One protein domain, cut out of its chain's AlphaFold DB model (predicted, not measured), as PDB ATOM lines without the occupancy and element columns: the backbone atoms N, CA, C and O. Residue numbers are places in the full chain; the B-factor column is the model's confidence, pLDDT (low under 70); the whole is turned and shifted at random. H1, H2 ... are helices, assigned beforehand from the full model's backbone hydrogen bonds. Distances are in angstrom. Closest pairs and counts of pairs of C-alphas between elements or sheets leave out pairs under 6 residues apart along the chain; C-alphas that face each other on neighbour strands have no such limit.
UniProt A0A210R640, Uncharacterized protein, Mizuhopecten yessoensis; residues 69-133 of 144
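Overview. This is residues 69 to 133 of the 144 residues of an uncharacterized protein of Mizuhopecten yessoensis (UniProt A0A210R640). This is a domain with little regular structure: H2, the longest helix, follows H1 to make a cornered arm that leads away from a head of loops, residues 69 to 108. Residues 80 to 85 stick out of the head, and residues 125 to 133 stick out at the far end of the arm. The printed part has 65 residues, with two named helices, H1 then H2, and no named strand; the class is all helix, with 22 residues in named elements. It is loose, with a radius of gyration of the C-alphas of 14.8 A, and spans 43 by 30 by 19 A.

Arrangement. H2, residues 118 to 132, and H1, residues 109 to 115, touch only at the corner by their tight link. H2 touches H1 with residues 120 to 121 alone; the closest C-alphas, of Asn 114 and Val 120, are 5.9 A apart. The helices run the same way at a steep tilt of 51 degrees. In H1 and H2 every O i to N i+4 pair is within hydrogen-bond range.

Along the chain. H2 measures 20.8 A, from C-alpha 118 at (0.328, 47.967, 47.476) to C-alpha 132 at (-12.643, 64.028, 49.725). H1 measures 9.9 A and begins with C-alpha 109 at (5.075, 47.623, 33.365).

Size, cuts and confidence. The C-alphas farthest apart, of Glu 70 and Gly 133, are 43.7 A apart. The printed part has no cut, and no printed residue is under 70 in pLDDT.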
ATOM      1  N   GLY A  69     -13.444  32.293  25.134       89.19
ATOM      2  CA  GLY A  69     -12.804  32.423  23.823       89.19
ATOM      3  C   GLY A  69     -13.611  33.184  22.765       89.19
ATOM      4  O   GLY A  69     -13.036  33.558  21.749       89.19
ATOM      5  N   GLU A  70     -14.908  33.429  22.971       90.75
ATOM      6  CA  GLU A  70     -15.726  34.186  22.010       90.75
ATOM      7  C   GLU A  70     -15.571  35.705  22.136       90.75
ATOM      8  O   GLU A  70     -15.755  36.421  21.153       90.75
ATOM      9  N   TRP A  71     -15.217  36.204  23.321       91.88
ATOM     10  CA  TRP A  71     -15.103  37.643  23.600       91.88
ATOM     11  C   TRP A  71     -13.707  38.062  24.079       91.88
ATOM     12  O   TRP A  71     -13.373  39.248  24.079       91.88
ATOM     13  N   CYS A  72     -12.866  37.107  24.477       95.44
ATOM     14  CA  CYS A  72     -11.492  37.350  24.890       95.44
ATOM     15  C   CYS A  72     -10.508  37.094  23.747       95.44
ATOM     16  O   CYS A  72     -10.458  36.001  23.189       95.44
ATOM     17  N   SER A  73      -9.651  38.078  23.466       95.31
ATOM     18  CA  SER A  73      -8.539  37.943  22.515       95.31
ATOM     19  C   SER A  73      -7.159  37.912  23.180       95.31
ATOM     20  O   SER A  73      -6.196  37.515  22.537       95.31
ATOM     21  N   CYS A  74      -7.039  38.294  24.460       95.44
ATOM     22  CA  CYS A  74      -5.750  38.306  25.173       95.44
ATOM     23  C   CYS A  74      -5.369  36.955  25.799       95.44
ATOM     24  O   CYS A  74      -4.249  36.788  26.272       95.44
ATOM     25  N   GLY A  75      -6.311  36.010  25.886       93.94
ATOM     26  CA  GLY A  75      -6.090  34.683  26.470       93.94
ATOM     27  C   GLY A  75      -5.958  34.634  27.999       93.94
ATOM     28  O   GLY A  75      -5.747  33.550  28.535       93.94
ATOM     29  N   MET A  76      -6.098  35.762  28.711       95.38
ATOM     30  CA  MET A  76      -5.949  35.828  30.178       95.38
ATOM     31  C   MET A  76      -7.213  36.242  30.943       95.38
ATOM     32  O   MET A  76      -7.180  36.341  32.166       95.38
ATOM     33  N   CYS A  77      -8.333  36.481  30.258       95.31
ATOM     34  CA  CYS A  77      -9.614  36.713  30.927       95.31
ATOM     35  C   CYS A  77     -10.175  35.412  31.530       95.31
ATOM     36  O   CYS A  77      -9.956  34.323  31.000       95.31
ATOM     37  N   SER A  78     -10.942  35.538  32.612       93.12
ATOM     38  CA  SER A  78     -11.729  34.457  33.211       93.12
ATOM     39  C   SER A  78     -13.199  34.550  32.805       93.12
ATOM     40  O   SER A  78     -13.648  35.563  32.267       93.12
ATOM     41  N   HIS A  79     -13.962  33.489  33.070       92.19
ATOM     42  CA  HIS A  79     -15.416  33.530  32.936       92.19
ATOM     43  C   HIS A  79     -15.994  34.572  33.902       92.19
ATOM     44  O   HIS A  79     -15.630  34.572  35.077       92.19
ATOM     45  N   MET A  80     -16.883  35.434  33.403       89.69
ATOM     46  CA  MET A  80     -17.565  36.461  34.193       89.69
ATOM     47  C   MET A  80     -19.073  36.191  34.202       89.69
ATOM     48  O   MET A  80     -19.602  35.764  33.173       89.69
ATOM     49  N   PRO A  81     -19.761  36.394  35.340       85.56
ATOM     50  CA  PRO A  81     -21.174  36.048  35.484       85.56
ATOM     51  C   PRO A  81     -22.094  36.959  34.665       85.56
ATOM     52  O   PRO A  81     -23.117  36.491  34.162       85.56
ATOM     53  N   THR A  82     -21.734  38.236  34.505       87.12
ATOM     54  CA  THR A  82     -22.556  39.224  33.797       87.12
ATOM     55  C   THR A  82     -21.956  39.616  32.450       87.12
ATOM     56  O   THR A  82     -20.740  39.612  32.255       87.12
ATOM     57  N   GLU A  83     -22.813  39.997  31.499       88.19
ATOM     58  CA  GLU A  83     -22.368  40.484  30.189       88.19
ATOM     59  C   GLU A  83     -21.566  41.788  30.290       88.19
ATOM     60  O   GLU A  83     -20.605  41.975  29.546       88.19
ATOM     61  N   GLU A  84     -21.906  42.654  31.245       90.19
ATOM     62  CA  GLU A  84     -21.237  43.942  31.454       90.19
ATOM     63  C   GLU A  84     -19.764  43.798  31.869       90.19
ATOM     64  O   GLU A  84     -18.939  44.675  31.573       90.19
ATOM     65  N   GLU A  85     -19.429  42.684  32.522       91.00
ATOM     66  CA  GLU A  85     -18.082  42.334  32.975       91.00
ATOM     67  C   GLU A  85     -17.264  41.580  31.914       91.00
ATOM     68  O   GLU A  85     -16.038  41.500  32.028       91.00
ATOM     69  N   ARG A  86     -17.894  41.058  30.850       92.56
ATOM     70  CA  ARG A  86     -17.212  40.353  29.745       92.56
ATOM     71  C   ARG A  86     -16.472  41.324  28.826       92.56
ATOM     72  O   ARG A  86     -16.856  41.557  27.680       92.56
ATOM     73  N   LYS A  87     -15.386  41.910  29.329       93.38
ATOM     74  CA  LYS A  87     -14.558  42.881  28.606       93.38
ATOM     75  C   LYS A  87     -13.112  42.415  28.505       93.38
ATOM     76  O   LYS A  87     -12.459  42.135  29.507       93.38
ATOM     77  N   CYS A  88     -12.592  42.368  27.282       95.81
ATOM     78  CA  CYS A  88     -11.186  42.078  27.021       95.81
ATOM     79  C   CYS A  88     -10.386  43.377  26.868       95.81
ATOM     80  O   CYS A  88     -10.884  44.350  26.303       95.81
ATOM     81  N   CYS A  89      -9.126  43.385  27.307       96.00
ATOM     82  CA  CYS A  89      -8.242  44.546  27.170       96.00
ATOM     83  C   CYS A  89      -7.997  44.953  25.705       96.00
ATOM     84  O   CYS A  89      -7.898  46.142  25.431       96.00
ATOM     85  N   HIS A  90      -8.001  44.002  24.763       94.81
ATOM     86  CA  HIS A  90      -7.919  44.289  23.319       94.81
ATOM     87  C   HIS A  90      -9.191  44.919  22.738       94.81
ATOM     88  O   HIS A  90      -9.151  45.473  21.647       94.81
ATOM     89  N   GLY A  91     -10.326  44.844  23.441       92.44
ATOM     90  CA  GLY A  91     -11.586  45.457  23.008       92.44
ATOM     91  C   GLY A  91     -11.717  46.933  23.391       92.44
ATOM     92  O   GLY A  91     -12.718  47.563  23.055       92.44
ATOM     93  N   MET A  92     -10.746  47.484  24.123       92.25
ATOM     94  CA  MET A  92     -10.790  48.851  24.629       92.25
ATOM     95  C   MET A  92      -9.743  49.715  23.926       92.25
ATOM     96  O   MET A  92      -8.543  49.514  24.109       92.25
ATOM     97  N   SER A  93     -10.192  50.734  23.193       92.50
ATOM     98  CA  SER A  93      -9.307  51.616  22.415       92.50
ATOM     99  C   SER A  93      -8.272  52.361  23.267       92.50
ATOM    100  O   SER A  93      -7.162  52.628  22.817       92.50
ATOM    101  N   ILE A  94      -8.587  52.632  24.537       92.81
ATOM    102  CA  ILE A  94      -7.666  53.256  25.503       92.81
ATOM    103  C   ILE A  94      -6.382  52.439  25.746       92.81
ATOM    104  O   ILE A  94      -5.382  52.991  26.208       92.81
ATOM    105  N   PHE A  95      -6.382  51.137  25.447       93.44
ATOM    106  CA  PHE A  95      -5.231  50.265  25.679       93.44
ATOM    107  C   PHE A  95      -4.427  49.940  24.420       93.44
ATOM    108  O   PHE A  95      -3.371  49.330  24.558       93.44
ATOM    109  N   GLU A  96      -4.851  50.376  23.230       92.56
ATOM    110  CA  GLU A  96      -4.190  50.040  21.958       92.56
ATOM    111  C   GLU A  96      -2.690  50.369  21.964       92.56
ATOM    112  O   GLU A  96      -1.865  49.518  21.639       92.56
ATOM    113  N   GLU A  97      -2.318  51.571  22.414       93.12
ATOM    114  CA  GLU A  97      -0.911  51.987  22.494       93.12
ATOM    115  C   GLU A  97      -0.121  51.151  23.512       93.12
ATOM    116  O   GLU A  97       1.011  50.740  23.256       93.12
ATOM    117  N   LYS A  98      -0.736  50.843  24.659       92.81
ATOM    118  CA  LYS A  98      -0.101  50.086  25.749       92.81
ATOM    119  C   LYS A  98       0.068  48.604  25.416       92.81
ATOM    120  O   LYS A  98       0.941  47.951  25.980       92.81
ATOM    121  N   LEU A  99      -0.759  48.078  24.516       95.50
ATOM    122  CA  LEU A  99      -0.740  46.688  24.061       95.50
ATOM    123  C   LEU A  99       0.198  46.460  22.867       95.50
ATOM    124  O   LEU A  99       0.376  45.320  22.454       95.50
ATOM    125  N   ALA A 100       0.847  47.500  22.331       90.94
ATOM    126  CA  ALA A 100       1.648  47.400  21.107       90.94
ATOM    127  C   ALA A 100       2.749  46.318  21.142       90.94
ATOM    128  O   ALA A 100       3.091  45.767  20.098       90.94
ATOM    129  N   ASN A 101       3.298  46.009  22.325       91.69
ATOM    130  CA  ASN A 101       4.399  45.052  22.505       91.69
ATOM    131  C   ASN A 101       4.096  43.930  23.518       91.69
ATOM    132  O   ASN A 101       5.023  43.237  23.941       91.69
ATOM    133  N   ILE A 102       2.844  43.772  23.954       95.50
ATOM    134  CA  ILE A 102       2.450  42.796  24.984       95.50
ATOM    135  C   ILE A 102       1.101  42.163  24.641       95.50
ATOM    136  O   ILE A 102       0.244  42.794  24.030       95.50
ATOM    137  N   ASP A 103       0.871  40.938  25.105       95.31
ATOM    138  CA  ASP A 103      -0.349  40.198  24.756       95.31
ATOM    139  C   ASP A 103      -1.556  40.587  25.625       95.31
ATOM    140  O   ASP A 103      -2.707  40.329  25.265       95.31
ATOM    141  N   CYS A 104      -1.325  41.217  26.779       96.75
ATOM    142  CA  CYS A 104      -2.381  41.676  27.675       96.75
ATOM    143  C   CYS A 104      -1.907  42.814  28.575       96.75
ATOM    144  O   CYS A 104      -0.762  42.835  29.022       96.75
ATOM    145  N   ILE A 105      -2.841  43.685  28.954       96.88
ATOM    146  CA  ILE A 105      -2.585  44.852  29.799       96.88
ATOM    147  C   ILE A 105      -1.958  44.505  31.154       96.88
ATOM    148  O   ILE A 105      -1.194  45.301  31.688       96.88
ATOM    149  N   THR A 106      -2.212  43.309  31.692       96.25
ATOM    150  CA  THR A 106      -1.653  42.884  32.985       96.25
ATOM    151  C   THR A 106      -0.138  42.680  32.954       96.25
ATOM    152  O   THR A 106       0.499  42.698  34.004       96.25
ATOM    153  N   GLN A 107       0.453  42.519  31.766       96.25
ATOM    154  CA  GLN A 107       1.902  42.415  31.570       96.25
ATOM    155  C   GLN A 107       2.573  43.784  31.404       96.25
ATOM    156  O   GLN A 107       3.799  43.869  31.402       96.25
ATOM    157  N   HIS A 108       1.791  44.857  31.249       96.69
ATOM    158  CA  HIS A 108       2.329  46.199  31.081       96.69
ATOM    159  C   HIS A 108       3.062  46.628  32.355       96.69
ATOM    160  O   HIS A 108       2.512  46.537  33.454       96.69
ATOM    161  N   GLU A 109       4.269  47.178  32.219       96.31
ATOM    162  CA  GLU A 109       5.075  47.623  33.365       96.31
ATOM    163  C   GLU A 109       4.319  48.615  34.258       96.31
ATOM    164  O   GLU A 109       4.328  48.498  35.478       96.31
ATOM    165  N   GLY A 110       3.561  49.531  33.649       95.12
ATOM    166  CA  GLY A 110       2.722  50.480  34.373       95.12
ATOM    167  C   GLY A 110       1.548  49.825  35.102       95.12
ATOM    168  O   GLY A 110       1.142  50.336  36.139       95.12
ATOM    169  N   PHE A 111       1.014  48.698  34.616       95.88
ATOM    170  CA  PHE A 111      -0.022  47.963  35.349       95.88
ATOM    171  C   PHE A 111       0.582  47.316  36.597       95.88
ATOM    172  O   PHE A 111       0.047  47.456  37.691       95.88
ATOM    173  N   ILE A 112       1.746  46.684  36.456       96.62
ATOM    174  CA  ILE A 112       2.460  46.071  37.581       96.62
ATOM    175  C   ILE A 112       2.847  47.137  38.616       96.62
ATOM    176  O   ILE A 112       2.602  46.966  39.808       96.62
ATOM    177  N   ALA A 113       3.406  48.259  38.161       97.00
ATOM    178  CA  ALA A 113       3.883  49.320  39.037       97.00
ATOM    179  C   ALA A 113       2.756  50.067  39.766       97.00
ATOM    180  O   ALA A 113       2.958  50.447  40.912       97.00
ATOM    181  N   ASN A 114       1.596  50.277  39.129       95.75
ATOM    182  CA  ASN A 114       0.532  51.120  39.695       95.75
ATOM    183  C   ASN A 114      -0.663  50.332  40.236       95.75
ATOM    184  O   ASN A 114      -1.260  50.746  41.220       95.75
ATOM    185  N   CYS A 115      -1.026  49.210  39.610       95.31
ATOM    186  CA  CYS A 115      -2.232  48.455  39.963       95.31
ATOM    187  C   CYS A 115      -1.947  47.249  40.866       95.31
ATOM    188  O   CYS A 115      -2.870  46.754  41.502       95.31
ATOM    189  N   LEU A 116      -0.700  46.762  40.921       95.31
ATOM    190  CA  LEU A 116      -0.315  45.616  41.762       95.31
ATOM    191  C   LEU A 116       0.603  45.994  42.932       95.31
ATOM    192  O   LEU A 116       0.842  45.171  43.815       95.31
ATOM    193  N   ASN A 117       1.135  47.218  42.959       96.25
ATOM    194  CA  ASN A 117       1.994  47.678  44.043       96.25
ATOM    195  C   ASN A 117       1.160  48.273  45.181       96.25
ATOM    196  O   ASN A 117       0.618  49.370  45.056       96.25
ATOM    197  N   LEU A 118       1.118  47.569  46.312       95.12
ATOM    198  CA  LEU A 118       0.328  47.967  47.476       95.12
ATOM    199  C   LEU A 118       0.673  49.375  47.982       95.12
ATOM    200  O   LEU A 118      -0.235  50.140  48.279       95.12
ATOM    201  N   HIS A 119       1.954  49.748  48.019       96.44
ATOM    202  CA  HIS A 119       2.364  51.071  48.503       96.44
ATOM    203  C   HIS A 119       1.906  52.199  47.575       96.44
ATOM    204  O   HIS A 119       1.581  53.291  48.037       96.44
ATOM    205  N   VAL A 120       1.854  51.944  46.263       96.88
ATOM    206  CA  VAL A 120       1.338  52.921  45.292       96.88
ATOM    207  C   VAL A 120      -0.172  53.080  45.453       96.88
ATOM    208  O   VAL A 120      -0.666  54.206  45.460       96.88
ATOM    209  N   LEU A 121      -0.897  51.975  45.652       95.38
ATOM    210  CA  LEU A 121      -2.340  51.999  45.900       95.38
ATOM    211  C   LEU A 121      -2.676  52.718  47.214       95.38
ATOM    212  O   LEU A 121      -3.568  53.557  47.233       95.38
ATOM    213  N   GLU A 122      -1.928  52.441  48.282       94.19
ATOM    214  CA  GLU A 122      -2.064  53.094  49.586       94.19
ATOM    215  C   GLU A 122      -1.798  54.603  49.493       94.19
ATOM    216  O   GLU A 122      -2.575  55.406  50.006       94.19
ATOM    217  N   THR A 123      -0.755  55.006  48.759       95.00
ATOM    218  CA  THR A 123      -0.460  56.428  48.520       95.00
ATOM    219  C   THR A 123      -1.595  57.103  47.748       95.00
ATOM    220  O   THR A 123      -2.121  58.119  48.194       95.00
ATOM    221  N   SER A 124      -2.034  56.495  46.641       93.44
ATOM    222  CA  SER A 124      -3.152  56.997  45.821       93.44
ATOM    223  C   SER A 124      -4.442  57.116  46.636       93.44
ATOM    224  O   SER A 124      -5.237  58.036  46.449       93.44
ATOM    225  N   TYR A 125      -4.651  56.184  47.565       89.31
ATOM    226  CA  TYR A 125      -5.787  56.195  48.468       89.31
ATOM    227  C   TYR A 125      -5.724  57.352  49.471       89.31
ATOM    228  O   TYR A 125      -6.719  58.057  49.635       89.31
ATOM    229  N   TYR A 126      -4.580  57.594  50.111       90.31
ATOM    230  CA  TYR A 126      -4.448  58.721  51.036       90.31
ATOM    231  C   TYR A 126      -4.608  60.071  50.334       90.31
ATOM    232  O   TYR A 126      -5.272  60.953  50.873       90.31
ATOM    233  N   GLU A 127      -4.090  60.214  49.113       91.50
ATOM    234  CA  GLU A 127      -4.318  61.404  48.281       91.50
ATOM    235  C   GLU A 127      -5.812  61.606  47.969       91.50
ATOM    236  O   GLU A 127      -6.341  62.723  48.027       91.50
ATOM    237  N   TYR A 128      -6.527  60.519  47.675       89.69
ATOM    238  CA  TYR A 128      -7.972  60.564  47.475       89.69
ATOM    239  C   TYR A 128      -8.718  60.957  48.761       89.69
ATOM    240  O   TYR A 128      -9.606  61.808  48.722       89.69
ATOM    241  N   ALA A 129      -8.347  60.380  49.905       87.00
ATOM    242  CA  ALA A 129      -8.990  60.661  51.186       87.00
ATOM    243  C   ALA A 129      -8.777  62.116  51.636       87.00
ATOM    244  O   ALA A 129      -9.724  62.755  52.096       87.00
ATOM    245  N   ASP A 130      -7.576  62.665  51.441       87.50
ATOM    246  CA  ASP A 130      -7.260  64.065  51.756       87.50
ATOM    247  C   ASP A 130      -8.130  65.043  50.947       87.50
ATOM    248  O   ASP A 130      -8.645  66.031  51.468       87.50
ATOM    249  N   THR A 131      -8.387  64.718  49.676       87.88
ATOM    250  CA  THR A 131      -9.203  65.560  48.787       87.88
ATOM    251  C   THR A 131     -10.717  65.428  49.002       87.88
ATOM    252  O   THR A 131     -11.449  66.350  48.637       87.88
ATOM    253  N   HIS A 132     -11.205  64.329  49.596       83.81
ATOM    254  CA  HIS A 132     -12.643  64.028  49.725       83.81
ATOM    255  C   HIS A 132     -13.164  63.978  51.178       83.81
ATOM    256  O   HIS A 132     -14.377  63.913  51.389       83.81
ATOM    257  N   GLY A 133     -12.282  64.079  52.178       73.88
ATOM    258  CA  GLY A 133     -12.628  64.173  53.598       73.88
ATOM    259  C   GLY A 133     -12.832  62.824  54.320       73.88
ATOM    260  O   GLY A 133     -12.881  61.762  53.697       73.88
TER     261      GLY A 133